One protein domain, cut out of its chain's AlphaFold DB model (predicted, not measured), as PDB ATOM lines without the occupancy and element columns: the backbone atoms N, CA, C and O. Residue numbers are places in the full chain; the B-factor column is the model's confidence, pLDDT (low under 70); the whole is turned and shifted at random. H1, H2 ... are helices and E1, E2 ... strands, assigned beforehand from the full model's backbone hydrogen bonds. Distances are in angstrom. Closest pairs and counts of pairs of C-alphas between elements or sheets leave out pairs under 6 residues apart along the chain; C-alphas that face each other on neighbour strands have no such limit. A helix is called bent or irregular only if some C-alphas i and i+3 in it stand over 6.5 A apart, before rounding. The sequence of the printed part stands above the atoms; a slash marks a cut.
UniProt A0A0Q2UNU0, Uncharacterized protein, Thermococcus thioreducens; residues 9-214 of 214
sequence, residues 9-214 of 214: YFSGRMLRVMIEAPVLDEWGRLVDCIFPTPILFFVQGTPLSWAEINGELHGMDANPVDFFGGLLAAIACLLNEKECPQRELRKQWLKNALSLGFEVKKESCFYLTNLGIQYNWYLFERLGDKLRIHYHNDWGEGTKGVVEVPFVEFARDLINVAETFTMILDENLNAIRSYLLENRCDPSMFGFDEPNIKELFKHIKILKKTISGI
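What this domain is: This is residues 9 to 214 of the 214 residues of an uncharacterized protein of Thermococcus thioreducens (UniProt A0A0Q2UNU0). Two antiparallel sheets, E1 E2 E3 E4 E7 and E8 E9 E10 E11, stand partly face to face as a loose sandwich, and a bundle of three long helical pieces, H1, H3a and H5, packs along one side of it. H2 packs across E8 and part of E9 on the other face of the second sheet, while the bent-off arm H3b, little H4 and the long loop of residues 20 to 36 gather at one end. There are 206 printed residues, with five named helices and eleven named strands in the order E1 to E7, H1, H2, E8 to E11, H3, H4, H5, of mixed class. The whole is compact, with a radius of gyration of the C-alphas of 17.0 A and spans of 51 by 40 by 34 A.

How they stand to each other: Begin at E1, residues 9 to 11, E2, residues 15 to 19, E3, residues 37 to 43, and E4, residues 46 to 49, a meander, each strand the antiparallel neighbour of the one before; within hydrogen-bond range are N 10 and O 17 at 2.9 A, N 16 and O 42 at 3.0 A, and N 43 and O 46 at 3.0 A. E4 runs on at 93 degrees into E5, residues 51 to 53, which forms a hairpin with E6, residues 56 to 58 (N 51 and O 58, 2.9 A). E7, residues 60 to 62, is antiparallel to E3, with N 39 and O 60 at 2.8 A. Next come H1, residues 64 to 79, and H2, residues 87 to 99, on opposite faces of a second meander: E8, residues 109 to 113, E9, residues 120 to 127, E10, residues 130 to 137, and E11, residues 144 to 150, with N 111 and O 124 at 2.8 A, N 123 and O 134 at 2.9 A, and N 133 and O 147 at 2.8 A. H1 runs along the strands at a height over the sheet of 9.7 A, its Ala 74 and Tyr 111 of E8 having the closest C-alphas, 5.5 A; H2 runs across them at 8.9 A. H3, residues 151 to 182, was assigned as one helix by its hydrogen bonds but is bent, C-alphas 171 and 174 being 8.1 A apart; its arms are H3a, residues 151 to 171, and H3b, residues 174 to 182. H3a and H1 lie on the same face of the second sheet, opposite H2, giving three layers, helices on both faces. H5, residues 194 to 212, touches H3a at a shallow tilt of 28 degrees, opposite ways, closest at the C-alphas of Ile 159 and Ile 204, 5.9 A; H1, H3a and H5 form an up and down bundle, each running against the one before. H3b and H4, residues 187 to 190, only just touch, with 3 pairs of C-alphas within 8 A, and only at the corner, closest at Arg 177 and Pro 187, 5.7 A. Every O i to N i+4 pair is within hydrogen-bond range in H1, H2, H3a, H3b and H5; H4 is too short for one.

Where its parts are: Find C-alpha 9, where E1 begins, at (-15.708, 38.479, 75.419). E3 is 19.6 A long, H1 22.7 A, H2 18.7 A, E9 22.6 A and E10 22.5 A. H3a starts at C-alpha 151, (-23.151, 43.317, 95.746), and is 30.1 A long; H5, 26.9 A, ends at C-alpha 212, (-17.731, 54.944, 94.622).

The domain as a whole: The two C-alphas farthest apart, those of Trp 27 and Glu 107, are 52.2 A apart. The printed part has no cut, and its long link is E2 to E3, 17 residues. Mean pLDDT of the printed part is 88.7; look for values under 70 at residue 85, residues 106 to 107 and residues 140 to 142.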
ATOM      1  N   TYR A   9     -15.980  39.139  74.146       95.69
ATOM      2  CA  TYR A   9     -15.708  38.479  75.419       95.69
ATOM      3  C   TYR A   9     -15.433  39.514  76.496       95.69
ATOM      4  O   TYR A   9     -14.469  40.275  76.416       95.69
ATOM      5  N   PHE A  10     -16.251  39.496  77.539       96.38
ATOM      6  CA  PHE A  10     -16.097  40.372  78.684       96.38
ATOM      7  C   PHE A  10     -15.924  39.553  79.953       96.38
ATOM      8  O   PHE A  10     -16.701  38.636  80.226       96.38
ATOM      9  N   SER A  11     -14.921  39.900  80.755       95.12
ATOM     10  CA  SER A  11     -14.654  39.225  82.021       95.12
ATOM     11  C   SER A  11     -14.276  40.235  83.095       95.12
ATOM     12  O   SER A  11     -13.288  40.954  82.970       95.12
ATOM     13  N   GLY A  12     -15.059  40.251  84.168       93.00
ATOM     14  CA  GLY A  12     -14.692  40.773  85.477       93.00
ATOM     15  C   GLY A  12     -14.247  39.641  86.405       93.00
ATOM     16  O   GLY A  12     -13.964  38.526  85.964       93.00
ATOM     17  N   ARG A  13     -14.197  39.925  87.708       93.56
ATOM     18  CA  ARG A  13     -13.900  38.926  88.748       93.56
ATOM     19  C   ARG A  13     -15.080  37.987  89.002       93.56
ATOM     20  O   ARG A  13     -14.884  36.805  89.258       93.56
ATOM     21  N   MET A  14     -16.296  38.524  88.964       94.69
ATOM     22  CA  MET A  14     -17.552  37.831  89.242       94.69
ATOM     23  C   MET A  14     -18.368  37.609  87.980       94.69
ATOM     24  O   MET A  14     -19.008  36.574  87.861       94.69
ATOM     25  N   LEU A  15     -18.358  38.567  87.057       96.00
ATOM     26  CA  LEU A  15     -19.186  38.561  85.855       96.00
ATOM     27  C   LEU A  15     -18.373  38.102  84.643       96.00
ATOM     28  O   LEU A  15     -17.312  38.660  84.379       96.00
ATOM     29  N   ARG A  16     -18.898  37.162  83.855       97.38
ATOM     30  CA  ARG A  16     -18.397  36.887  82.500       97.38
ATOM     31  C   ARG A  16     -19.559  36.878  81.516       97.38
ATOM     32  O   ARG A  16     -20.582  36.252  81.782       97.38
ATOM     33  N   VAL A  17     -19.385  37.561  80.391       97.31
ATOM     34  CA  VAL A  17     -20.377  37.663  79.316       97.31
ATOM     35  C   VAL A  17     -19.685  37.356  77.998       97.31
ATOM     36  O   VAL A  17     -18.627  37.916  77.708       97.31
ATOM     37  N   MET A  18     -20.271  36.461  77.213       96.44
ATOM     38  CA  MET A  18     -19.822  36.140  75.861       96.44
ATOM     39  C   MET A  18     -20.973  36.465  74.920       96.44
ATOM     40  O   MET A  18     -22.078  35.977  75.137       96.44
ATOM     41  N   ILE A  19     -20.720  37.302  73.919       93.88
ATOM     42  CA  ILE A  19     -21.686  37.621  72.868       93.88
ATOM     43  C   ILE A  19     -21.173  36.970  71.594       93.88
ATOM     44  O   ILE A  19     -20.116  37.347  71.079       93.88
ATOM     45  N   GLU A  20     -21.890  35.959  71.131       91.50
ATOM     46  CA  GLU A  20     -21.509  35.180  69.963       91.50
ATOM     47  C   GLU A  20     -21.826  35.943  68.671       91.50
ATOM     48  O   GLU A  20     -22.507  36.973  68.665       91.50
ATOM     49  N   ALA A  21     -21.281  35.455  67.556       88.19
ATOM     50  CA  ALA A  21     -21.641  35.986  66.249       88.19
ATOM     51  C   ALA A  21     -23.141  35.772  65.990       88.19
ATOM     52  O   ALA A  21     -23.695  34.763  66.432       88.19
ATOM     53  N   PRO A  22     -23.801  36.699  65.279       85.44
ATOM     54  CA  PRO A  22     -25.217  36.560  65.020       85.44
ATOM     55  C   PRO A  22     -25.522  35.337  64.155       85.44
ATOM     56  O   PRO A  22     -24.731  34.967  63.284       85.44
ATOM     57  N   VAL A  23     -26.690  34.733  64.377       81.44
ATOM     58  CA  VAL A  23     -27.120  33.551  63.623       81.44
ATOM     59  C   VAL A  23     -27.533  33.971  62.213       81.44
ATOM     60  O   VAL A  23     -28.392  34.842  62.031       81.44
ATOM     61  N   LEU A  24     -26.912  33.348  61.208       84.56
ATOM     62  CA  LEU A  24     -27.167  33.616  59.795       84.56
ATOM     63  C   LEU A  24     -27.875  32.439  59.122       84.56
ATOM     64  O   LEU A  24     -27.598  31.280  59.426       84.56
ATOM     65  N   ASP A  25     -28.767  32.747  58.183       83.75
ATOM     66  CA  ASP A  25     -29.355  31.764  57.283       83.75
ATOM     67  C   ASP A  25     -28.334  31.285  56.232       83.75
ATOM     68  O   ASP A  25     -27.211  31.785  56.129       83.75
ATOM     69  N   GLU A  26     -28.731  30.315  55.409       85.19
ATOM     70  CA  GLU A  26     -27.896  29.754  54.334       85.19
ATOM     71  C   GLU A  26     -27.436  30.793  53.285       85.19
ATOM     72  O   GLU A  26     -26.498  30.542  52.529       85.19
ATOM     73  N   TRP A  27     -28.071  31.969  53.252       81.12
ATOM     74  CA  TRP A  27     -27.759  33.088  52.362       81.12
ATOM     75  C   TRP A  27     -26.919  34.173  53.052       81.12
ATOM     76  O   TRP A  27     -26.658  35.219  52.453       81.12
ATOM     77  N   GLY A  28     -26.489  33.939  54.296       79.31
ATOM     78  CA  GLY A  28     -25.696  34.878  55.084       79.31
ATOM     79  C   GLY A  28     -26.502  36.046  55.655       79.31
ATOM     80  O   GLY A  28     -25.907  37.081  55.962       79.31
ATOM     81  N   ARG A  29     -27.831  35.912  55.767       81.19
ATOM     82  CA  ARG A  29     -28.720  36.944  56.318       81.19
ATOM     83  C   ARG A  29     -29.065  36.664  57.772       81.19
ATOM     84  O   ARG A  29     -29.187  35.506  58.148       81.19
ATOM     85  N   LEU A  30     -29.288  37.708  58.566       83.12
ATOM     86  CA  LEU A  30     -29.756  37.565  59.951       83.12
ATOM     87  C   LEU A  30     -31.055  36.746  60.034       83.12
ATOM     88  O   LEU A  30     -32.022  37.049  59.333       83.12
ATOM     89  N   VAL A  31     -31.064  35.731  60.904       82.88
ATOM     90  CA  VAL A  31     -32.240  34.875  61.155       82.88
ATOM     91  C   VAL A  31     -33.281  35.583  62.025       82.88
ATOM     92  O   VAL A  31     -34.476  35.463  61.763       82.88
ATOM     93  N   ASP A  32     -32.836  36.350  63.023       79.50
ATOM     94  CA  ASP A  32     -33.696  37.120  63.924       79.50
ATOM     95  C   ASP A  32     -33.175  38.562  64.047       79.50
ATOM     96  O   ASP A  32     -31.997  38.806  64.317       79.50
ATOM     97  N   CYS A  33     -34.067  39.531  63.822       77.19
ATOM     98  CA  CYS A  33     -33.767  40.955  63.937       77.19
ATOM     99  C   CYS A  33     -34.079  41.541  65.331       77.19
ATOM    100  O   CYS A  33     -33.951  42.744  65.529       77.19
ATOM    101  N   ILE A  34     -34.571  40.741  66.272       74.00
ATOM    102  CA  ILE A  34     -34.896  41.155  67.643       74.00
ATOM    103  C   ILE A  34     -33.858  40.574  68.605       74.00
ATOM    104  O   ILE A  34     -33.360  41.284  69.476       74.00
ATOM    105  N   PHE A  35     -33.479  39.312  68.404       74.94
ATOM    106  CA  PHE A  35     -32.525  38.591  69.248       74.94
ATOM    107  C   PHE A  35     -31.358  38.054  68.409       74.94
ATOM    108  O   PHE A  35     -31.204  36.848  68.248       74.94
ATOM    109  N   PRO A  36     -30.549  38.938  67.800       77.56
ATOM    110  CA  PRO A  36     -29.645  38.538  66.723       77.56
ATOM    111  C   PRO A  36     -28.474  37.689  67.188       77.56
ATOM    112  O   PRO A  36     -27.898  36.963  66.385       77.56
ATOM    113  N   THR A  37     -28.053  37.872  68.440       87.88
ATOM    114  CA  THR A  37     -26.773  37.382  68.940       87.88
ATOM    115  C   THR A  37     -27.001  36.523  70.171       87.88
ATOM    116  O   THR A  37     -27.591  37.015  71.141       87.88
ATOM    117  N   PRO A  38     -26.485  35.291  70.182       91.88
ATOM    118  CA  PRO A  38     -26.498  34.475  71.379       91.88
ATOM    119  C   PRO A  38     -25.627  35.084  72.491       91.88
ATOM    120  O   PRO A  38     -24.507  35.539  72.242       91.88
ATOM    121  N   ILE A  39     -26.123  35.081  73.733       94.50
ATOM    122  CA  ILE A  39     -25.379  35.513  74.925       94.50
ATOM    123  C   ILE A  39     -25.222  34.356  75.910       94.50
ATOM    124  O   ILE A  39     -26.211  33.794  76.396       94.50
ATOM    125  N   LEU A  40     -23.969  34.062  76.277       95.00
ATOM    126  CA  LEU A  40     -23.660  33.305  77.486       95.00
ATOM    127  C   LEU A  40     -23.377  34.272  78.632       95.00
ATOM    128  O   LEU A  40     -22.523  35.159  78.535       95.00
ATOM    129  N   PHE A  41     -24.053  34.052  79.752       95.62
ATOM    130  CA  PHE A  41     -23.923  34.867  80.953       95.62
ATOM    131  C   PHE A  41     -23.515  33.977  82.121       95.62
ATOM    132  O   PHE A  41     -24.189  32.994  82.417       95.62
ATOM    133  N   PHE A  42     -22.416  34.327  82.787       96.38
ATOM    134  CA  PHE A  42     -21.907  33.612  83.949       96.38
ATOM    135  C   PHE A  42     -21.707  34.540  85.142       96.38
ATOM    136  O   PHE A  42     -21.251  35.680  84.999       96.38
ATOM    137  N   VAL A  43     -21.937  33.988  86.332       96.88
ATOM    138  CA  VAL A  43     -21.603  34.616  87.612       96.88
ATOM    139  C   VAL A  43     -20.802  33.632  88.455       96.88
ATOM    140  O   VAL A  43     -21.258  32.526  88.727       96.88
ATOM    141  N   GLN A  44     -19.577  34.012  88.829       94.81
ATOM    142  CA  GLN A  44     -18.607  33.160  89.534       94.81
ATOM    143  C   GLN A  44     -18.438  31.774  88.885       94.81
ATOM    144  O   GLN A  44     -18.378  30.748  89.556       94.81
ATOM    145  N   GLY A  45     -18.405  31.738  87.550       93.00
ATOM    146  CA  GLY A  45     -18.275  30.503  86.774       93.00
ATOM    147  C   GLY A  45     -19.558  29.674  86.644       93.00
ATOM    148  O   GLY A  45     -19.585  28.769  85.819       93.00
ATOM    149  N   THR A  46     -20.628  30.005  87.373       93.50
ATOM    150  CA  THR A  46     -21.944  29.373  87.192       93.50
ATOM    151  C   THR A  46     -22.600  29.943  85.934       93.50
ATOM    152  O   THR A  46     -22.696  31.170  85.843       93.50
ATOM    153  N   PRO A  47     -23.025  29.120  84.959       92.88
ATOM    154  CA  PRO A  47     -23.811  29.600  83.829       92.88
ATOM    155  C   PRO A  47     -25.208  29.995  84.316       92.88
ATOM    156  O   PRO A  47     -25.834  29.279  85.091       92.88
ATOM    157  N   LEU A  48     -25.664  31.172  83.902       93.38
ATOM    158  CA  LEU A  48     -26.989  31.719  84.200       93.38
ATOM    159  C   LEU A  48     -27.866  31.789  82.941       93.38
ATOM    160  O   LEU A  48     -29.079  31.709  83.068       93.38
ATOM    161  N   SER A  49     -27.246  31.901  81.760       91.31
ATOM    162  CA  SER A  49     -27.879  31.828  80.436       91.31
ATOM    163  C   SER A  49     -27.064  30.907  79.536       91.31
ATOM    164  O   SER A  49     -25.875  31.184  79.334       91.31
ATOM    165  N   TRP A  50     -27.670  29.834  79.025       90.06
ATOM    166  CA  TRP A  50     -27.042  28.910  78.075       90.06
ATOM    167  C   TRP A  50     -28.079  28.042  77.351       90.06
ATOM    168  O   TRP A  50     -29.158  27.796  77.882       90.06
ATOM    169  N   ALA A  51     -27.719  27.521  76.184       87.56
ATOM    170  CA  ALA A  51     -28.340  26.346  75.583       87.56
ATOM    171  C   ALA A  51     -27.317  25.207  75.562       87.56
ATOM    172  O   ALA A  51     -26.143  25.446  75.283       87.56
ATOM    173  N   GLU A  52     -27.739  23.976  75.840       85.19
ATOM    174  CA  GLU A  52     -26.896  22.799  75.611       85.19
ATOM    175  C   GLU A  52     -27.239  22.178  74.254       85.19
ATOM    176  O   GLU A  52     -28.351  21.693  74.041       85.19
ATOM    177  N   ILE A  53     -26.284  22.196  73.325       81.81
ATOM    178  CA  ILE A  53     -26.435  21.622  71.985       81.81
ATOM    179  C   ILE A  53     -25.286  20.640  71.789       81.81
ATOM    180  O   ILE A  53     -24.121  21.007  71.871       81.81
ATOM    181  N   ASN A  54     -25.604  19.364  71.554       84.25
ATOM    182  CA  ASN A  54     -24.612  18.295  71.367       84.25
ATOM    183  C   ASN A  54     -23.574  18.164  72.511       84.25
ATOM    184  O   ASN A  54     -22.452  17.725  72.271       84.25
ATOM    185  N   GLY A  55     -23.947  18.515  73.746       82.56
ATOM    186  CA  GLY A  55     -23.056  18.477  74.913       82.56
ATOM    187  C   GLY A  55     -22.139  19.698  75.060       82.56
ATOM    188  O   GLY A  55     -21.285  19.712  75.947       82.56
ATOM    189  N   GLU A  56     -22.304  20.720  74.215       86.12
ATOM    190  CA  GLU A  56     -21.592  21.995  74.295       86.12
ATOM    191  C   GLU A  56     -22.532  23.118  74.755       86.12
ATOM    192  O   GLU A  56     -23.731  23.114  74.466       86.12
ATOM    193  N   LEU A  57     -21.983  24.083  75.499       87.50
ATOM    194  CA  LEU A  57     -22.719  25.261  75.956       87.50
ATOM    195  C   LEU A  57     -22.654  26.362  74.899       87.50
ATOM    196  O   LEU A  57     -21.567  26.835  74.569       87.50
ATOM    197  N   HIS A  58     -23.820  26.815  74.458       88.56
ATOM    198  CA  HIS A  58     -24.001  27.925  73.527       88.56
ATOM    199  C   HIS A  58     -24.756  29.077  74.185       88.56
ATOM    200  O   HIS A  58     -25.399  28.907  75.228       88.56
ATOM    201  N   GLY A  59     -24.674  30.262  73.583       90.38
ATOM    202  CA  GLY A  59     -25.470  31.402  74.013       90.38
ATOM    203  C   GLY A  59     -26.955  31.185  73.746       90.38
ATOM    204  O   GLY A  59     -27.345  30.392  72.895       90.38
ATOM    205  N   MET A  60     -27.785  31.930  74.468       91.00
ATOM    206  CA  MET A  60     -29.211  32.053  74.159       91.00
ATOM    207  C   MET A  60     -29.446  33.335  73.373       91.00
ATOM    208  O   MET A  60     -28.867  34.367  73.724       91.00
ATOM    209  N   ASP A  61     -30.297  33.278  72.352       90.06
ATOM    210  CA  ASP A  61     -30.642  34.431  71.519       90.06
ATOM    211  C   ASP A  61     -31.096  35.613  72.385       90.06
ATOM    212  O   ASP A  61     -32.015  35.509  73.213       90.06
ATOM    213  N   ALA A  62     -30.411  36.744  72.213       90.81
ATOM    214  CA  ALA A  62     -30.591  37.914  73.050       90.81
ATOM    215  C   ALA A  62     -30.371  39.233  72.301       90.81
ATOM    216  O   ALA A  62     -29.724  39.287  71.251       90.81
ATOM    217  N   ASN A  63     -30.869  40.319  72.896       89.94
ATOM    218  CA  ASN A  63     -30.477  41.684  72.555       89.94
ATOM    219  C   ASN A  63     -29.411  42.184  73.562       89.94
ATOM    220  O   ASN A  63     -29.732  42.398  74.735       89.94
ATOM    221  N   PRO A  64     -28.153  42.419  73.135       91.69
ATOM    222  CA  PRO A  64     -27.087  42.905  74.013       91.69
ATOM    223  C   PRO A  64     -27.358  44.249  74.703       91.69
ATOM    224  O   PRO A  64     -26.915  44.455  75.836       91.69
ATOM    225  N   VAL A  65     -28.068  45.170  74.044       92.06
ATOM    226  CA  VAL A  65     -28.410  46.482  74.617       92.06
ATOM    227  C   VAL A  65     -29.397  46.301  75.763       92.06
ATOM    228  O   VAL A  65     -29.169  46.835  76.851       92.06
ATOM    229  N   ASP A  66     -30.435  45.487  75.559       92.38
ATOM    230  CA  ASP A  66     -31.417  45.158  76.597       92.38
ATOM    231  C   ASP A  66     -30.787  44.359  77.741       92.38
ATOM    232  O   ASP A  66     -31.118  44.580  78.908       92.38
ATOM    233  N   PHE A  67     -29.833  43.478  77.432       95.69
ATOM    234  CA  PHE A  67     -29.083  42.717  78.426       95.69
ATOM    235  C   PHE A  67     -28.315  43.636  79.379       95.69
ATOM    236  O   PHE A  67     -28.528  43.600  80.597       95.69
ATOM    237  N   PHE A  68     -27.454  44.511  78.848       96.50
ATOM    238  CA  PHE A  68     -26.692  45.435  79.686       96.50
ATOM    239  C   PHE A  68     -27.578  46.500  80.331       96.50
ATOM    240  O   PHE A  68     -27.407  46.794  81.516       96.50
ATOM    241  N   GLY A  69     -28.554  47.039  79.600       95.12
ATOM    242  CA  GLY A  69     -29.528  47.992  80.130       95.12
ATOM    243  C   GLY A  69     -30.326  47.412  81.298       95.12
ATOM    244  O   GLY A  69     -30.444  48.054  82.342       95.12
ATOM    245  N   GLY A  70     -30.795  46.170  81.167       95.06
ATOM    246  CA  GLY A  70     -31.524  45.441  82.201       95.06
ATOM    247  C   GLY A  70     -30.682  45.167  83.447       95.06
ATOM    248  O   GLY A  70     -31.159  45.381  84.564       95.06
ATOM    249  N   LEU A  71     -29.418  44.763  83.280       97.19
ATOM    250  CA  LEU A  71     -28.492  44.580  84.403       97.19
ATOM    251  C   LEU A  71     -28.216  45.903  85.136       97.19
ATOM    252  O   LEU A  71     -28.272  45.952  86.367       97.19
ATOM    253  N   LEU A  72     -27.947  46.988  84.401       96.62
ATOM    254  CA  LEU A  72     -27.712  48.311  84.991       96.62
ATOM    255  C   LEU A  72     -28.959  48.817  85.734       96.62
ATOM    256  O   LEU A  72     -28.842  49.313  86.856       96.62
ATOM    257  N   ALA A  73     -30.149  48.642  85.153       93.81
ATOM    258  CA  ALA A  73     -31.419  49.006  85.779       93.81
ATOM    259  C   ALA A  73     -31.681  48.206  87.064       93.81
ATOM    260  O   ALA A  73     -32.113  48.778  88.069       93.81
ATOM    261  N   ALA A  74     -31.361  46.906  87.070       94.81
ATOM    262  CA  ALA A  74     -31.462  46.076  88.264       94.81
ATOM    263  C   ALA A  74     -30.584  46.626  89.397       94.81
ATOM    264  O   ALA A  74     -31.074  46.853  90.503       94.81
ATOM    265  N   ILE A  75     -29.308  46.926  89.125       95.62
ATOM    266  CA  ILE A  75     -28.398  47.485  90.136       95.62
ATOM    267  C   ILE A  75     -28.839  48.879  90.600       95.62
ATOM    268  O   ILE A  75     -28.781  49.159  91.798       95.62
ATOM    269  N   ALA A  76     -29.327  49.736  89.698       93.50
ATOM    270  CA  ALA A  76     -29.854  51.052  90.057       93.50
ATOM    271  C   ALA A  76     -31.041  50.951  91.029       93.50
ATOM    272  O   ALA A  76     -31.026  51.594  92.082       93.50
ATOM    273  N   CYS A  77     -32.012  50.081  90.734       91.69
ATOM    274  CA  CYS A  77     -33.138  49.797  91.627       91.69
ATOM    275  C   CYS A  77     -32.666  49.264  92.990       91.69
ATOM    276  O   CYS A  77     -33.090  49.752  94.039       91.69
ATOM    277  N   LEU A  78     -31.729  48.313  93.012       92.31
ATOM    278  CA  LEU A  78     -31.213  47.739  94.262       92.31
ATOM    279  C   LEU A  78     -30.363  48.714  95.100       92.31
ATOM    280  O   LEU A  78     -30.146  48.483  96.296       92.31
ATOM    281  N   LEU A  79     -29.865  49.798  94.503       90.75
ATOM    282  CA  LEU A  79     -29.191  50.894  95.206       90.75
ATOM    283  C   LEU A  79     -30.167  51.922  95.776       90.75
ATOM    284  O   LEU A  79     -29.902  52.481  96.839       90.75
ATOM    285  N   ASN A  80     -31.265  52.188  95.072       84.00
ATOM    286  CA  ASN A  80     -32.221  53.223  95.426       84.00
ATOM    287  C   ASN A  80     -33.637  52.788  95.042       84.00
ATOM    288  O   ASN A  80     -33.982  52.758  93.865       84.00
ATOM    289  N   GLU A  81     -34.497  52.552  96.036       73.50
ATOM    290  CA  GLU A  81     -35.878  52.116  95.791       73.50
ATOM    291  C   GLU A  81     -36.703  53.091  94.939       73.50
ATOM    292  O   GLU A  81     -37.695  52.681  94.345       73.50
ATOM    293  N   LYS A  82     -36.306  54.369  94.839       75.88
ATOM    294  CA  LYS A  82     -36.962  55.329  93.935       75.88
ATOM    295  C   LYS A  82     -36.732  55.018  92.454       75.88
ATOM    296  O   LYS A  82     -37.547  55.424  91.636       75.88
ATOM    297  N   GLU A  83     -35.648  54.313  92.131       74.94
ATOM    298  CA  GLU A  83     -35.324  53.824  90.784       74.94
ATOM    299  C   GLU A  83     -35.996  52.469  90.499       74.94
ATOM    300  O   GLU A  83     -35.916  51.939  89.392       74.94
ATOM    301  N   CYS A  84     -36.655  51.869  91.497       73.81
ATOM    302  CA  CYS A  84     -37.393  50.635  91.301       73.81
ATOM    303  C   CYS A  84     -38.754  50.884  90.650       73.81
ATOM    304  O   CYS A  84     -39.382  51.926  90.863       73.81
ATOM    305  N   PRO A  85     -39.274  49.889  89.916       69.19
ATOM    306  CA  PRO A  85     -40.608  49.995  89.365       69.19
ATOM    307  C   PRO A  85     -41.674  50.162  90.449       69.19
ATOM    308  O   PRO A  85     -41.529  49.714  91.591       69.19
ATOM    309  N   GLN A  86     -42.785  50.783  90.051       71.19
ATOM    310  CA  GLN A  86     -43.898  51.107  90.937       71.19
ATOM    311  C   GLN A  86     -44.412  49.880  91.706       71.19
ATOM    312  O   GLN A  86     -44.362  48.741  91.237       71.19
ATOM    313  N   ARG A  87     -44.985  50.129  92.890       73.81
ATOM    314  CA  ARG A  87     -45.456  49.102  93.835       73.81
ATOM    315  C   ARG A  87     -46.344  48.023  93.202       73.81
ATOM    316  O   ARG A  87     -46.233  46.860  93.580       73.81
ATOM    317  N   GLU A  88     -47.214  48.389  92.263       75.56
ATOM    318  CA  GLU A  88     -48.089  47.425  91.583       75.56
ATOM    319  C   GLU A  88     -47.315  46.480  90.657       75.56
ATOM    320  O   GLU A  88     -47.576  45.277  90.665       75.56
ATOM    321  N   LEU A  89     -46.301  46.980  89.942       80.62
ATOM    322  CA  LEU A  89     -45.441  46.129  89.119       80.62
ATOM    323  C   LEU A  89     -44.637  45.161  89.995       80.62
ATOM    324  O   LEU A  89     -44.565  43.975  89.689       80.62
ATOM    325  N   ARG A  90     -44.140  45.619  91.152       81.31
ATOM    326  CA  ARG A  90     -43.469  44.746  92.131       81.31
ATOM    327  C   ARG A  90     -44.361  43.602  92.628       81.31
ATOM    328  O   ARG A  90     -43.867  42.491  92.805       81.31
ATOM    329  N   LYS A  91     -45.669  43.819  92.824       84.12
ATOM    330  CA  LYS A  91     -46.599  42.728  93.187       84.12
ATOM    331  C   LYS A  91     -46.726  41.693  92.069       84.12
ATOM    332  O   LYS A  91     -46.741  40.498  92.354       84.12
ATOM    333  N   GLN A  92     -46.820  42.145  90.816       86.88
ATOM    334  CA  GLN A  92     -46.869  41.249  89.658       86.88
ATOM    335  C   GLN A  92     -45.563  40.464  89.520       86.88
ATOM    336  O   GLN A  92     -45.595  39.249  89.360       86.88
ATOM    337  N   TRP A  93     -44.420  41.129  89.682       89.12
ATOM    338  CA  TRP A  93     -43.113  40.482  89.662       89.12
ATOM    339  C   TRP A  93     -42.956  39.448  90.769       89.12
ATOM    340  O   TRP A  93     -42.484  38.353  90.495       89.12
ATOM    341  N   LEU A  94     -43.409  39.741  91.993       88.31
ATOM    342  CA  LEU A  94     -43.399  38.752  93.070       88.31
ATOM    343  C   LEU A  94     -44.248  37.528  92.706       88.31
ATOM    344  O   LEU A  94     -43.804  36.402  92.893       88.31
ATOM    345  N   LYS A  95     -45.450  37.731  92.152       89.69
ATOM    346  CA  LYS A  95     -46.305  36.624  91.699       89.69
ATOM    347  C   LYS A  95     -45.603  35.773  90.634       89.69
ATOM    348  O   LYS A  95     -45.634  34.549  90.735       89.69
ATOM    349  N   ASN A  96     -44.954  36.410  89.661       88.44
ATOM    350  CA  ASN A  96     -44.225  35.723  88.595       88.44
ATOM    351  C   ASN A  96     -43.011  34.959  89.142       88.44
ATOM    352  O   ASN A  96     -42.840  33.782  88.842       88.44
ATOM    353  N   ALA A  97     -42.218  35.588  90.009       88.75
ATOM    354  CA  ALA A  97     -41.083  34.957  90.675       88.75
ATOM    355  C   ALA A  97     -41.508  33.700  91.449       88.75
ATOM    356  O   ALA A  97     -40.909  32.639  91.290       88.75
ATOM    357  N   LEU A  98     -42.597  33.790  92.219       90.62
ATOM    358  CA  LEU A  98     -43.150  32.645  92.939       90.62
ATOM    359  C   LEU A  98     -43.642  31.546  91.983       90.62
ATOM    360  O   LEU A  98     -43.430  30.371  92.267       90.62
ATOM    361  N   SER A  99     -44.244  31.895  90.836       88.81
ATOM    362  CA  SER A  99     -44.648  30.894  89.831       88.81
ATOM    363  C   SER A  99     -43.471  30.200  89.140       88.81
ATOM    364  O   SER A  99     -43.601  29.043  88.760       88.81
ATOM    365  N   LEU A 100     -42.313  30.864  89.046       87.06
ATOM    366  CA  LEU A 100     -41.052  30.272  88.575       87.06
ATOM    367  C   LEU A 100     -40.359  29.431  89.671       87.06
ATOM    368  O   LEU A 100     -39.349  28.766  89.430       87.06
ATOM    369  N   GLY A 101     -40.911  29.430  90.889       88.00
ATOM    370  CA  GLY A 101     -40.376  28.718  92.046       88.00
ATOM    371  C   GLY A 101     -39.212  29.432  92.731       88.00
ATOM    372  O   GLY A 101     -38.419  28.770  93.396       88.00
ATOM    373  N   PHE A 102     -39.078  30.752  92.565       90.00
ATOM    374  CA  PHE A 102     -38.093  31.546  93.297       90.00
ATOM    375  C   PHE A 102     -38.553  31.802  94.734       90.00
ATOM    376  O   PHE A 102     -39.668  32.266  94.978       90.00
ATOM    377  N   GLU A 103     -37.667  31.550  95.694       87.56
ATOM    378  CA  GLU A 103     -37.909  31.830  97.108       87.56
ATOM    379  C   GLU A 103     -37.521  33.273  97.446       87.56
ATOM    380  O   GLU A 103     -36.356  33.569  97.702       87.56
ATOM    381  N   VAL A 104     -38.506  34.176  97.456       82.88
ATOM    382  CA  VAL A 104     -38.295  35.616  97.688       82.88
ATOM    383  C   VAL A 104     -39.058  36.072  98.923       82.88
ATOM    384  O   VAL A 104     -40.251  35.787  99.079       82.88
ATOM    385  N   LYS A 105     -38.398  36.822  99.810       76.12
ATOM    386  CA  LYS A 105     -39.065  37.392 100.987       76.12
ATOM    387  C   LYS A 105     -39.902  38.603 100.575       76.12
ATOM    388  O   LYS A 105     -39.448  39.476  99.849       76.12
ATOM    389  N   LYS A 106     -41.123  38.717 101.108       69.19
ATOM    390  CA  LYS A 106     -42.072  39.799 100.766       69.19
ATOM    391  C   LYS A 106     -41.514  41.220 100.970       69.19
ATOM    392  O   LYS A 106     -41.990  42.148 100.324       69.19
ATOM    393  N   GLU A 107     -40.540  41.381 101.862       69.06
ATOM    394  CA  GLU A 107     -39.934  42.670 102.226       69.06
ATOM    395  C   GLU A 107     -38.576  42.927 101.558       69.06
ATOM    396  O   GLU A 107     -37.983  43.981 101.768       69.06
ATOM    397  N   SER A 108     -38.058  41.990 100.759       72.62
ATOM    398  CA  SER A 108     -36.773  42.184 100.088       72.62
ATOM    399  C   SER A 108     -36.874  43.216  98.964       72.62
ATOM    400  O   SER A 108     -37.865  43.249  98.229       72.62
ATOM    401  N   CYS A 109     -35.824  44.016  98.781       83.44
ATOM    402  CA  CYS A 109     -35.666  44.817  97.575       83.44
ATOM    403  C   CYS A 109     -35.193  43.895  96.443       83.44
ATOM    404  O   CYS A 109     -34.101  43.328  96.528       83.44
ATOM    405  N   PHE A 110     -36.019  43.737  95.404       90.94
ATOM    406  CA  PHE A 110     -35.698  42.899  94.251       90.94
ATOM    407  C   PHE A 110     -36.057  43.551  92.909       90.94
ATOM    408  O   PHE A 110     -36.868  44.487  92.847       90.94
ATOM    409  N   TYR A 111     -35.466  43.014  91.840       93.00
ATOM    410  CA  TYR A 111     -35.729  43.365  90.449       93.00
ATOM    411  C   TYR A 111     -35.864  42.099  89.591       93.00
ATOM    412  O   TYR A 111     -34.959  41.268  89.593       93.00
ATOM    413  N   LEU A 112     -36.987  41.944  88.880       92.94
ATOM    414  CA  LEU A 112     -37.264  40.802  88.000       92.94
ATOM    415  C   LEU A 112     -37.132  41.236  86.536       92.94
ATOM    416  O   LEU A 112     -37.708  42.244  86.138       92.94
ATOM    417  N   THR A 113     -36.415  40.462  85.727       93.31
ATOM    418  CA  THR A 113     -36.195  40.752  84.303       93.31
ATOM    419  C   THR A 113     -35.832  39.485  83.536       93.31
ATOM    420  O   THR A 113     -35.334  38.534  84.129       93.31
ATOM    421  N   ASN A 114     -36.062  39.460  82.226       92.25
ATOM    422  CA  ASN A 114     -35.532  38.427  81.329       92.25
ATOM    423  C   ASN A 114     -34.198  38.837  80.677       92.25
ATOM    424  O   ASN A 114     -33.629  38.063  79.916       92.25
ATOM    425  N   LEU A 115     -33.704  40.053  80.954       93.88
ATOM    426  CA  LEU A 115     -32.491  40.634  80.358       93.88
ATOM    427  C   LEU A 115     -32.489  40.647  78.820       93.88
ATOM    428  O   LEU A 115     -31.424  40.616  78.213       93.88
ATOM    429  N   GLY A 116     -33.661  40.645  78.179       90.06
ATOM    430  CA  GLY A 116     -33.738  40.530  76.720       90.06
ATOM    431  C   GLY A 116     -33.180  39.208  76.180       90.06
ATOM    432  O   GLY A 116     -32.806  39.159  75.015       90.06
ATOM    433  N   ILE A 117     -33.109  38.162  77.011       91.62
ATOM    434  CA  ILE A 117     -32.728  36.802  76.627       91.62
ATOM    435  C   ILE A 117     -34.001  35.962  76.528       91.62
ATOM    436  O   ILE A 117     -34.815  35.939  77.460       91.62
ATOM    437  N   GLN A 118     -34.193  35.266  75.408       87.12
ATOM    438  CA  GLN A 118     -35.365  34.409  75.245       87.12
ATOM    439  C   GLN A 118     -35.383  33.283  76.287       87.12
ATOM    440  O   GLN A 118     -34.346  32.715  76.622       87.12
ATOM    441  N   TYR A 119     -36.578  32.953  76.793       86.75
ATOM    442  CA  TYR A 119     -36.815  31.812  77.693       86.75
ATOM    443  C   TYR A 119     -36.023  31.814  79.012       86.75
ATOM    444  O   TYR A 119     -35.881  30.783  79.666       86.75
ATOM    445  N   ASN A 120     -35.502  32.974  79.414       91.44
ATOM    446  CA  ASN A 120     -34.732  33.130  80.637       91.44
ATOM    447  C   ASN A 120     -35.373  34.183  81.545       91.44
ATOM    448  O   ASN A 120     -35.885  35.200  81.081       91.44
ATOM    449  N   TRP A 121     -35.330  33.959  82.855       93.69
ATOM    450  CA  TRP A 121     -35.824  34.888  83.868       93.69
ATOM    451  C   TRP A 121     -34.853  34.989  85.033       93.69
ATOM    452  O   TRP A 121     -34.344  33.988  85.532       93.69
ATOM    453  N   TYR A 122     -34.664  36.212  85.514       95.56
ATOM    454  CA  TYR A 122     -33.718  36.546  86.565       95.56
ATOM    455  C   TYR A 122     -34.386  37.404  87.623       95.56
ATOM    456  O   TYR A 122     -35.041  38.399  87.301       95.56
ATOM    457  N   LEU A 123     -34.174  37.062  88.891       95.19
ATOM    458  CA  LEU A 123     -34.526  37.915  90.015       95.19
ATOM    459  C   LEU A 123     -33.271  38.288  90.794       95.19
ATOM    460  O   LEU A 123     -32.617  37.439  91.396       95.19
ATOM    461  N   PHE A 124     -32.967  39.579  90.790       95.69
ATOM    462  CA  PHE A 124     -31.880  40.176  91.550       95.69
ATOM    463  C   PHE A 124     -32.437  40.662  92.885       95.69
ATOM    464  O   PHE A 124     -33.267  41.564  92.899       95.69
ATOM    465  N   GLU A 125     -31.999  40.082  93.996       93.75
ATOM    466  CA  GLU A 125     -32.404  40.427  95.361       93.75
ATOM    467  C   GLU A 125     -31.186  40.938  96.137       93.75
ATOM    468  O   GLU A 125     -30.149  40.273  96.200       93.75
ATOM    469  N   ARG A 126     -31.291  42.119  96.756       92.12
ATOM    470  CA  ARG A 126     -30.221  42.634  97.619       92.12
ATOM    471  C   ARG A 126     -30.494  42.291  99.079       92.12
ATOM    472  O   ARG A 126     -31.490  42.730  99.652       92.12
ATOM    473  N   LEU A 127     -29.553  41.582  99.695       89.94
ATOM    474  CA  LEU A 127     -29.574  41.178 101.099       89.94
ATOM    475  C   LEU A 127     -28.371  41.796 101.821       89.94
ATOM    476  O   LEU A 127     -27.332  41.163 101.991       89.94
ATOM    477  N   GLY A 128     -28.504  43.065 102.216       89.19
ATOM    478  CA  GLY A 128     -27.411  43.822 102.829       89.19
ATOM    479  C   GLY A 128     -26.270  44.098 101.842       89.19
ATOM    480  O   GLY A 128     -26.439  44.860 100.882       89.19
ATOM    481  N   ASP A 129     -25.109  43.500 102.100       92.81
ATOM    482  CA  ASP A 129     -23.895  43.564 101.277       92.81
ATOM    483  C   ASP A 129     -23.838  42.480 100.188       92.81
ATOM    484  O   ASP A 129     -22.962  42.526  99.322       92.81
ATOM    485  N   LYS A 130     -24.785  41.537 100.187       94.88
ATOM    486  CA  LYS A 130     -24.880  40.466  99.193       94.88
ATOM    487  C   LYS A 130     -25.931  40.752  98.128       94.88
ATOM    488  O   LYS A 130     -26.993  41.317  98.396       94.88
ATOM    489  N   LEU A 131     -25.633  40.292  96.922       96.00
ATOM    490  CA  LEU A 131     -26.564  40.129  95.820       96.00
ATOM    491  C   LEU A 131     -26.891  38.649  95.683       96.00
ATOM    492  O   LEU A 131     -25.989  37.832  95.510       96.00
ATOM    493  N   ARG A 132     -28.177  38.325  95.715       96.19
ATOM    494  CA  ARG A 132     -28.698  37.010  95.377       96.19
ATOM    495  C   ARG A 132     -29.353  37.084  94.002       96.19
ATOM    496  O   ARG A 132     -30.216  37.927  93.774       96.19
ATOM    497  N   ILE A 133     -28.931  36.224  93.085       96.56
ATOM    498  CA  ILE A 133     -29.455  36.149  91.721       96.56
ATOM    499  C   ILE A 133     -30.145  34.802  91.571       96.56
ATOM    500  O   ILE A 133     -29.480  33.769  91.499       96.56
ATOM    501  N   HIS A 134     -31.472  34.816  91.541       95.75
ATOM    502  CA  HIS A 134     -32.252  33.660  91.121       95.75
ATOM    503  C   HIS A 134     -32.297  33.655  89.599       95.75
ATOM    504  O   HIS A 134     -32.547  34.701  88.999       95.75
ATOM    505  N   TYR A 135     -32.078  32.501  88.985       94.25
ATOM    506  CA  TYR A 135     -32.187  32.339  87.540       94.25
ATOM    507  C   TYR A 135     -33.090  31.155  87.205       94.25
ATOM    508  O   TYR A 135     -33.172  30.186  87.966       94.25
ATOM    509  N   HIS A 136     -33.780  31.267  86.078       92.31
ATOM    510  CA  HIS A 136     -34.578  30.228  85.448       92.31
ATOM    511  C   HIS A 136     -34.314  30.274  83.943       92.31
ATOM    512  O   HIS A 136     -34.413  31.347  83.357       92.31
ATOM    513  N   ASN A 137     -33.994  29.137  83.345       88.75
ATOM    514  CA  ASN A 137     -33.661  28.968  81.939       88.75
ATOM    515  C   ASN A 137     -34.486  27.802  81.384       88.75
ATOM    516  O   ASN A 137     -34.222  26.668  81.759       88.75
ATOM    517  N   ASP A 138     -35.452  28.028  80.493       82.94
ATOM    518  CA  ASP A 138     -36.341  26.944  80.036       82.94
ATOM    519  C   ASP A 138     -35.647  25.898  79.121       82.94
ATOM    520  O   ASP A 138     -36.287  24.925  78.722       82.94
ATOM    521  N   TRP A 139     -34.356  26.058  78.787       73.69
ATOM    522  CA  TRP A 139     -33.624  25.252  77.791       73.69
ATOM    523  C   TRP A 139     -32.585  24.260  78.374       73.69
ATOM    524  O   TRP A 139     -31.403  24.314  78.037       73.69
ATOM    525  N   GLY A 140     -33.009  23.297  79.208       58.81
ATOM    526  CA  GLY A 140     -32.149  22.178  79.655       58.81
ATOM    527  C   GLY A 140     -32.709  21.335  80.814       58.81
ATOM    528  O   GLY A 140     -33.875  21.464  81.175       58.81
ATOM    529  N   GLU A 141     -31.883  20.478  81.426       53.25
ATOM    530  CA  GLU A 141     -32.102  19.936  82.784       53.25
ATOM    531  C   GLU A 141     -31.298  20.779  83.802       53.25
ATOM    532  O   GLU A 141     -30.260  21.339  83.462       53.25
ATOM    533  N   GLY A 142     -31.752  20.920  85.058       58.75
ATOM    534  CA  GLY A 142     -31.052  21.773  86.049       58.75
ATOM    535  C   GLY A 142     -31.252  23.287  85.843       58.75
ATOM    536  O   GLY A 142     -30.432  24.105  86.246       58.75
ATOM    537  N   THR A 143     -32.385  23.648  85.248       73.31
ATOM    538  CA  THR A 143     -32.775  24.943  84.666       73.31
ATOM    539  C   THR A 143     -32.942  26.122  85.609       73.31
ATOM    540  O   THR A 143     -33.349  27.197  85.183       73.31
ATOM    541  N   LYS A 144     -32.694  25.960  86.906       87.81
ATOM    542  CA  LYS A 144     -32.888  27.044  87.867       87.81
ATOM    543  C   LYS A 144     -31.970  26.911  89.059       87.81
ATOM    544  O   LYS A 144     -31.690  25.809  89.526       87.81
ATOM    545  N   GLY A 145     -31.590  28.048  89.610       91.06
ATOM    546  CA  GLY A 145     -30.728  28.079  90.772       91.06
ATOM    547  C   GLY A 145     -30.617  29.464  91.370       91.06
ATOM    548  O   GLY A 145     -31.330  30.398  90.997       91.06
ATOM    549  N   VAL A 146     -29.716  29.566  92.338       94.31
ATOM    550  CA  VAL A 146     -29.430  30.798  93.058       94.31
ATOM    551  C   VAL A 146     -27.922  30.948  93.170       94.31
ATOM    552  O   VAL A 146     -27.244  30.026  93.617       94.31
ATOM    553  N   VAL A 147     -27.408  32.114  92.790       95.75
ATOM    554  CA  VAL A 147     -26.009  32.495  93.012       95.75
ATOM    555  C   VAL A 147     -25.965  33.672  93.977       95.75
ATOM    556  O   VAL A 147     -26.769  34.597  93.868       95.75
ATOM    557  N   GLU A 148     -25.031  33.645  94.927       96.88
ATOM    558  CA  GLU A 148     -24.802  34.740  95.869       96.88
ATOM    559  C   GLU A 148     -23.405  35.328  95.688       96.88
ATOM    560  O   GLU A 148     -22.411  34.607  95.730       96.88
ATOM    561  N   VAL A 149     -23.323  36.649  95.534       97.56
ATOM    562  CA  VAL A 149     -22.061  37.381  95.354       97.56
ATOM    563  C   VAL A 149     -22.046  38.677  96.169       97.56
ATOM    564  O   VAL A 149     -23.110  39.215  96.477       97.56
ATOM    565  N   PRO A 150     -20.873  39.234  96.515       97.38
ATOM    566  CA  PRO A 150     -20.786  40.584  97.070       97.38
ATOM    567  C   PRO A 150     -21.379  41.629  96.110       97.38
ATOM    568  O   PRO A 150     -20.939  41.769  94.968       97.38
ATOM    569  N   PHE A 151     -22.372  42.391  96.575       96.06
ATOM    570  CA  PHE A 151     -23.151  43.317  95.746       96.06
ATOM    571  C   PHE A 151     -22.285  44.414  95.118       96.06
ATOM    572  O   PHE A 151     -22.389  44.685  93.924       96.06
ATOM    573  N   VAL A 152     -21.412  45.036  95.916       95.88
ATOM    574  CA  VAL A 152     -20.566  46.152  95.459       95.88
ATOM    575  C   VAL A 152     -19.548  45.689  94.418       95.88
ATOM    576  O   VAL A 152     -19.315  46.389  93.435       95.88
ATOM    577  N   GLU A 153     -18.952  44.514  94.602       97.00
ATOM    578  CA  GLU A 153     -17.981  43.972  93.649       97.00
ATOM    579  C   GLU A 153     -18.654  43.559  92.337       97.00
ATOM    580  O   GLU A 153     -18.169  43.936  91.271       97.00
ATOM    581  N   PHE A 154     -19.816  42.897  92.406       97.69
ATOM    582  CA  PHE A 154     -20.613  42.591  91.219       97.69
ATOM    583  C   PHE A 154     -20.997  43.862  90.456       97.69
ATOM    584  O   PHE A 154     -20.839  43.927  89.239       97.69
ATOM    585  N   ALA A 155     -21.458  44.900  91.163       97.12
ATOM    586  CA  ALA A 155     -21.819  46.173  90.550       97.12
ATOM    587  C   ALA A 155     -20.618  46.841  89.858       97.12
ATOM    588  O   ALA A 155     -20.771  47.366  88.756       97.12
ATOM    589  N   ARG A 156     -19.420  46.803  90.460       97.12
ATOM    590  CA  ARG A 156     -18.189  47.335  89.844       97.12
ATOM    591  C   ARG A 156     -17.815  46.575  88.575       97.12
ATOM    592  O   ARG A 156     -17.510  47.210  87.568       97.12
ATOM    593  N   ASP A 157     -17.871  45.247  88.606       97.44
ATOM    594  CA  ASP A 157     -17.602  44.423  87.427       97.44
ATOM    595  C   ASP A 157     -18.603  44.697  86.305       97.44
ATOM    596  O   ASP A 157     -18.195  44.935  85.169       97.44
ATOM    597  N   LEU A 158     -19.900  44.738  86.629       97.94
ATOM    598  CA  LEU A 158     -20.950  45.063  85.667       97.94
ATOM    599  C   LEU A 158     -20.715  46.423  85.015       97.94
ATOM    600  O   LEU A 158     -20.785  46.533  83.797       97.94
ATOM    601  N   ILE A 159     -20.433  47.452  85.812       97.88
ATOM    602  CA  ILE A 159     -20.179  48.809  85.320       97.88
ATOM    603  C   ILE A 159     -19.018  48.821  84.319       97.88
ATOM    604  O   ILE A 159     -19.135  49.445  83.266       97.88
ATOM    605  N   ASN A 160     -17.912  48.141  84.633       97.25
ATOM    606  CA  ASN A 160     -16.731  48.106  83.768       97.25
ATOM    607  C   ASN A 160     -17.007  47.350  82.462       97.25
ATOM    608  O   ASN A 160     -16.633  47.806  81.379       97.25
ATOM    609  N   VAL A 161     -17.688  46.205  82.555       97.44
ATOM    610  CA  VAL A 161     -18.059  45.410  81.382       97.44
ATOM    611  C   VAL A 161     -19.050  46.174  80.499       97.44
ATOM    612  O   VAL A 161     -18.840  46.267  79.292       97.44
ATOM    613  N   ALA A 162     -20.086  46.774  81.089       97.44
ATOM    614  CA  ALA A 162     -21.090  47.546  80.363       97.44
ATOM    615  C   ALA A 162     -20.488  48.795  79.704       97.44
ATOM    616  O   ALA A 162     -20.861  49.129  78.584       97.44
ATOM    617  N   GLU A 163     -19.539  49.472  80.355       97.62
ATOM    618  CA  GLU A 163     -18.807  50.588  79.742       97.62
ATOM    619  C   GLU A 163     -17.988  50.137  78.539       97.62
ATOM    620  O   GLU A 163     -18.101  50.744  77.479       97.62
ATOM    621  N   THR A 164     -17.235  49.043  78.675       97.25
ATOM    622  CA  THR A 164     -16.449  48.482  77.567       97.25
ATOM    623  C   THR A 164     -17.351  48.135  76.382       97.25
ATOM    624  O   THR A 164     -17.068  48.515  75.249       97.25
ATOM    625  N   PHE A 165     -18.477  47.466  76.643       95.69
ATOM    626  CA  PHE A 165     -19.479  47.166  75.624       95.69
ATOM    627  C   PHE A 165     -20.039  48.437  74.967       95.69
ATOM    628  O   PHE A 165     -20.082  48.527  73.743       95.69
ATOM    629  N   THR A 166     -20.424  49.435  75.767       95.12
ATOM    630  CA  THR A 166     -21.012  50.685  75.260       95.12
ATOM    631  C   THR A 166     -20.016  51.460  74.390       95.12
ATOM    632  O   THR A 166     -20.409  52.005  73.364       95.12
ATOM    633  N   MET A 167     -18.724  51.462  74.743       95.81
ATOM    634  CA  MET A 167     -17.664  52.049  73.913       95.81
ATOM    635  C   MET A 167     -17.518  51.328  72.569       95.81
ATOM    636  O   MET A 167     -17.491  51.982  71.532       95.81
ATOM    637  N   ILE A 168     -17.494  49.989  72.571       94.00
ATOM    638  CA  ILE A 168     -17.431  49.197  71.332       94.00
ATOM    639  C   ILE A 168     -18.640  49.497  70.440       94.00
ATOM    640  O   ILE A 168     -18.479  49.657  69.229       94.00
ATOM    641  N   LEU A 169     -19.843  49.598  71.016       91.00
ATOM    642  CA  LEU A 169     -21.041  49.961  70.259       91.00
ATOM    643  C   LEU A 169     -20.939  51.352  69.632       91.00
ATOM    644  O   LEU A 169     -21.271  51.504  68.460       91.00
ATOM    645  N   ASP A 170     -20.488  52.349  70.395       93.31
ATOM    646  CA  ASP A 170     -20.363  53.732  69.925       93.31
ATOM    647  C   ASP A 170     -19.353  53.845  68.773       93.31
ATOM    648  O   ASP A 170     -19.669  54.379  67.707       93.31
ATOM    649  N   GLU A 171     -18.177  53.228  68.928       94.25
ATOM    650  CA  GLU A 171     -17.118  53.202  67.910       94.25
ATOM    651  C   GLU A 171     -17.562  52.524  66.604       94.25
ATOM    652  O   GLU A 171     -17.114  52.895  65.517       94.25
ATOM    653  N   ASN A 172     -18.464  51.541  66.695       91.56
ATOM    654  CA  ASN A 172     -18.892  50.720  65.564       91.56
ATOM    655  C   ASN A 172     -20.319  51.030  65.084       91.56
ATOM    656  O   ASN A 172     -20.816  50.353  64.180       91.56
ATOM    657  N   LEU A 173     -20.974  52.066  65.620       89.38
ATOM    658  CA  LEU A 173     -22.402  52.334  65.410       89.38
ATOM    659  C   LEU A 173     -22.792  52.400  63.927       89.38
ATOM    660  O   LEU A 173     -23.780  51.800  63.505       89.38
ATOM    661  N   ASN A 174     -22.006  53.106  63.112       89.38
ATOM    662  CA  ASN A 174     -22.290  53.248  61.680       89.38
ATOM    663  C   ASN A 174     -22.119  51.930  60.916       89.38
ATOM    664  O   ASN A 174     -22.909  51.636  60.015       89.38
ATOM    665  N   ALA A 175     -21.115  51.129  61.279       89.44
ATOM    666  CA  ALA A 175     -20.883  49.824  60.672       89.44
ATOM    667  C   ALA A 175     -22.023  48.856  61.025       89.44
ATOM    668  O   ALA A 175     -22.604  48.247  60.127       89.44
ATOM    669  N   ILE A 176     -22.409  48.800  62.305       86.50
ATOM    670  CA  ILE A 176     -23.538  48.001  62.802       86.50
ATOM    671  C   ILE A 176     -24.829  48.394  62.079       86.50
ATOM    672  O   ILE A 176     -25.496  47.537  61.505       86.50
ATOM    673  N   ARG A 177     -25.156  49.692  62.028       87.31
ATOM    674  CA  ARG A 177     -26.351  50.194  61.326       87.31
ATOM    675  C   ARG A 177     -26.370  49.792  59.856       87.31
ATOM    676  O   ARG A 177     -27.400  49.340  59.366       87.31
ATOM    677  N   SER A 178     -25.241  49.939  59.165       88.31
ATOM    678  CA  SER A 178     -25.135  49.590  57.743       88.31
ATOM    679  C   SER A 178     -25.380  48.097  57.526       88.31
ATOM    680  O   SER A 178     -26.166  47.722  56.663       88.31
ATOM    681  N   TYR A 179     -24.783  47.249  58.365       85.81
ATOM    682  CA  TYR A 179     -24.982  45.802  58.321       85.81
ATOM    683  C   TYR A 179     -26.423  45.382  58.592       85.81
ATOM    684  O   TYR A 179     -26.957  44.541  57.873       85.81
ATOM    685  N   LEU A 180     -27.084  45.983  59.579       85.25
ATOM    686  CA  LEU A 180     -28.487  45.686  59.858       85.25
ATOM    687  C   LEU A 180     -29.394  46.064  58.686       85.25
ATOM    688  O   LEU A 180     -30.228  45.256  58.276       85.25
ATOM    689  N   LEU A 181     -29.179  47.238  58.086       87.56
ATOM    690  CA  LEU A 181     -29.930  47.676  56.909       87.56
ATOM    691  C   LEU A 181     -29.683  46.766  55.693       87.56
ATOM    692  O   LEU A 181     -30.638  46.422  54.996       87.56
ATOM    693  N   GLU A 182     -28.440  46.317  55.465       87.44
ATOM    694  CA  GLU A 182     -28.108  45.308  54.439       87.44
ATOM    695  C   GLU A 182     -28.882  43.995  54.660       87.44
ATOM    696  O   GLU A 182     -29.317  43.354  53.701       87.44
ATOM    697  N   ASN A 183     -29.118  43.635  55.923       84.19
ATOM    698  CA  ASN A 183     -29.879  42.458  56.339       84.19
ATOM    699  C   ASN A 183     -31.392  42.702  56.469       84.19
ATOM    700  O   ASN A 183     -32.117  41.809  56.897       84.19
ATOM    701  N   ARG A 184     -31.891  43.878  56.058       86.81
ATOM    702  CA  ARG A 184     -33.307  44.284  56.163       86.81
ATOM    703  C   ARG A 184     -33.848  44.314  57.595       86.81
ATOM    704  O   ARG A 184     -35.058  44.216  57.790       86.81
ATOM    705  N   CYS A 185     -32.974  44.489  58.575       85.19
ATOM    706  CA  CYS A 185     -33.364  44.718  59.952       85.19
ATOM    707  C   CYS A 185     -33.328  46.221  60.269       85.19
ATOM    708  O   CYS A 185     -32.410  46.932  59.857       85.19
ATOM    709  N   ASP A 186     -34.318  46.707  61.015       84.00
ATOM    710  CA  ASP A 186     -34.362  48.093  61.482       84.00
ATOM    711  C   ASP A 186     -33.416  48.266  62.690       84.00
ATOM    712  O   ASP A 186     -33.649  47.637  63.726       84.00
ATOM    713  N   PRO A 187     -32.368  49.112  62.607       79.69
ATOM    714  CA  PRO A 187     -31.440  49.338  63.716       79.69
ATOM    715  C   PRO A 187     -32.090  49.789  65.025       79.69
ATOM    716  O   PRO A 187     -31.548  49.507  66.094       79.69
ATOM    717  N   SER A 188     -33.247  50.455  64.957       76.69
ATOM    718  CA  SER A 188     -33.978  50.891  66.149       76.69
ATOM    719  C   SER A 188     -34.549  49.722  66.957       76.69
ATOM    720  O   SER A 188     -34.670  49.833  68.175       76.69
ATOM    721  N   MET A 189     -34.821  48.572  66.326       74.50
ATOM    722  CA  MET A 189     -35.314  47.382  67.031       74.50
ATOM    723  C   MET A 189     -34.256  46.730  67.928       74.50
ATOM    724  O   MET A 189     -34.611  46.048  68.882       74.50
ATOM    725  N   PHE A 190     -32.971  46.962  67.656       72.31
ATOM    726  CA  PHE A 190     -31.867  46.419  68.456       72.31
ATOM    727  C   PHE A 190     -31.397  47.369  69.553       72.31
ATOM    728  O   PHE A 190     -30.495  47.038  70.315       72.31
ATOM    729  N   GLY A 191     -31.926  48.593  69.586       72.69
ATOM    730  CA  GLY A 191     -31.362  49.659  70.405       72.69
ATOM    731  C   GLY A 191     -29.939  50.061  69.994       72.69
ATOM    732  O   GLY A 191     -29.245  50.728  70.758       72.69
ATOM    733  N   PHE A 192     -29.484  49.697  68.785       78.69
ATOM    734  CA  PHE A 192     -28.207  50.158  68.224       78.69
ATOM    735  C   PHE A 192     -28.375  51.545  67.605       78.69
ATOM    736  O   PHE A 192     -28.210  51.787  66.401       78.69
ATOM    737  N   ASP A 193     -28.728  52.485  68.472       83.00
ATOM    738  CA  ASP A 193     -28.858  53.884  68.147       83.00
ATOM    739  C   ASP A 193     -28.213  54.785  69.199       83.00
ATOM    740  O   ASP A 193     -27.919  54.409  70.332       83.00
ATOM    741  N   GLU A 194     -27.941  56.010  68.764       87.12
ATOM    742  CA  GLU A 194     -27.286  57.016  69.585       87.12
ATOM    743  C   GLU A 194     -28.076  57.351  70.870       87.12
ATOM    744  O   GLU A 194     -27.438  57.490  71.915       87.12
ATOM    745  N   PRO A 195     -29.425  57.455  70.869       91.00
ATOM    746  CA  PRO A 195     -30.196  57.604  72.104       91.00
ATOM    747  C   PRO A 195     -29.950  56.501  73.141       91.00
ATOM    748  O   PRO A 195     -29.673  56.820  74.299       91.00
ATOM    749  N   ASN A 196     -30.006  55.230  72.744       89.62
ATOM    750  CA  ASN A 196     -29.828  54.106  73.663       89.62
ATOM    751  C   ASN A 196     -28.389  54.014  74.185       89.62
ATOM    752  O   ASN A 196     -28.180  53.841  75.386       89.62
ATOM    753  N   ILE A 197     -27.389  54.237  73.324       91.38
ATOM    754  CA  ILE A 197     -25.974  54.300  73.731       91.38
ATOM    755  C   ILE A 197     -25.748  55.433  74.747       91.38
ATOM    756  O   ILE A 197     -25.101  55.238  75.780       91.38
ATOM    757  N   LYS A 198     -26.329  56.617  74.510       93.50
ATOM    758  CA  LYS A 198     -26.262  57.739  75.460       93.50
ATOM    759  C   LYS A 198     -26.916  57.403  76.797       93.50
ATOM    760  O   LYS A 198     -26.382  57.787  77.841       93.50
ATOM    761  N   GLU A 199     -28.044  56.697  76.784       92.88
ATOM    762  CA  GLU A 199     -28.723  56.290  78.012       92.88
ATOM    763  C   GLU A 199     -27.899  55.258  78.800       92.88
ATOM    764  O   GLU A 199     -27.762  55.396  80.018       92.88
ATOM    765  N   LEU A 200     -27.243  54.302  78.126       94.75
ATOM    766  CA  LEU A 200     -26.289  53.386  78.764       94.75
ATOM    767  C   LEU A 200     -25.143  54.150  79.444       94.75
ATOM    768  O   LEU A 200     -24.908  53.963  80.641       94.75
ATOM    769  N   PHE A 201     -24.476  55.074  78.738       96.81
ATOM    770  CA  PHE A 201     -23.408  55.894  79.328       96.81
ATOM    771  C   PHE A 201     -23.883  56.705  80.536       96.81
ATOM    772  O   PHE A 201     -23.171  56.830  81.539       96.81
ATOM    773  N   LYS A 202     -25.096  57.257  80.468       95.00
ATOM    774  CA  LYS A 202     -25.705  57.993  81.578       95.00
ATOM    775  C   LYS A 202     -25.928  57.087  82.791       95.00
ATOM    776  O   LYS A 202     -25.518  57.470  83.890       95.00
ATOM    777  N   HIS A 203     -26.507  55.899  82.612       93.81
ATOM    778  CA  HIS A 203     -26.690  54.928  83.696       93.81
ATOM    779  C   HIS A 203     -25.354  54.500  84.310       93.81
ATOM    780  O   HIS A 203     -25.199  54.548  85.532       93.81
ATOM    781  N   ILE A 204     -24.361  54.183  83.478       97.06
ATOM    782  CA  ILE A 204     -23.000  53.835  83.912       97.06
ATOM    783  C   ILE A 204     -22.406  54.956  84.768       97.06
ATOM    784  O   ILE A 204     -21.914  54.706  85.869       97.06
ATOM    785  N   LYS A 205     -22.490  56.212  84.314       96.06
ATOM    786  CA  LYS A 205     -21.957  57.371  85.044       96.06
ATOM    787  C   LYS A 205     -22.628  57.563  86.405       96.06
ATOM    788  O   LYS A 205     -21.939  57.835  87.391       96.06
ATOM    789  N   ILE A 206     -23.955  57.436  86.463       93.25
ATOM    790  CA  ILE A 206     -24.718  57.544  87.714       93.25
ATOM    791  C   ILE A 206     -24.285  56.439  88.680       93.25
ATOM    792  O   ILE A 206     -23.917  56.729  89.818       93.25
ATOM    793  N   LEU A 207     -24.256  55.189  88.216       94.94
ATOM    794  CA  LEU A 207     -23.891  54.038  89.039       94.94
ATOM    795  C   LEU A 207     -22.445  54.106  89.533       94.94
ATOM    796  O   LEU A 207     -22.206  53.864  90.714       94.94
ATOM    797  N   LYS A 208     -21.493  54.518  88.685       95.75
ATOM    798  CA  LYS A 208     -20.094  54.753  89.082       95.75
ATOM    799  C   LYS A 208     -19.990  55.715  90.253       95.75
ATOM    800  O   LYS A 208     -19.296  55.426  91.227       95.75
ATOM    801  N   LYS A 209     -20.691  56.850  90.176       93.31
ATOM    802  CA  LYS A 209     -20.702  57.852  91.246       93.31
ATOM    803  C   LYS A 209     -21.285  57.281  92.540       93.31
ATOM    804  O   LYS A 209     -20.707  57.497  93.599       93.31
ATOM    805  N   THR A 210     -22.395  56.550  92.452       91.81
ATOM    806  CA  THR A 210     -23.076  55.973  93.619       91.81
ATOM    807  C   THR A 210     -22.243  54.882  94.289       91.81
ATOM    808  O   THR A 210     -22.036  54.935  95.494       91.81
ATOM    809  N   ILE A 211     -21.708  53.932  93.517       91.50
ATOM    810  CA  ILE A 211     -20.894  52.815  94.025       91.50
ATOM    811  C   ILE A 211     -19.539  53.277  94.576       91.50
ATOM    812  O   ILE A 211     -18.994  52.630  95.461       91.50
ATOM    813  N   SER A 212     -18.982  54.385  94.078       84.88
ATOM    814  CA  SER A 212     -17.731  54.944  94.622       84.88
ATOM    815  C   SER A 212     -17.922  55.622  95.984       84.88
ATOM    816  O   SER A 212     -16.943  55.867  96.680       84.88
ATOM    817  N   GLY A 213     -19.165  55.966  96.341       77.81
ATOM    818  CA  GLY A 213     -19.523  56.556  97.633       77.81
ATOM    819  C   GLY A 213     -19.942  55.542  98.704       77.81
ATOM    820  O   GLY A 213     -20.315  55.969  99.794       77.81
ATOM    821  N   ILE A 214     -19.919  54.242  98.382       79.88
ATOM    822  CA  ILE A 214     -20.223  53.107  99.272       79.88
ATOM    823  C   ILE A 214     -18.922  52.357  99.551       79.88
ATOM    824  O   ILE A 214     -18.675  52.069 100.739       79.88
TER     825      ILE A 214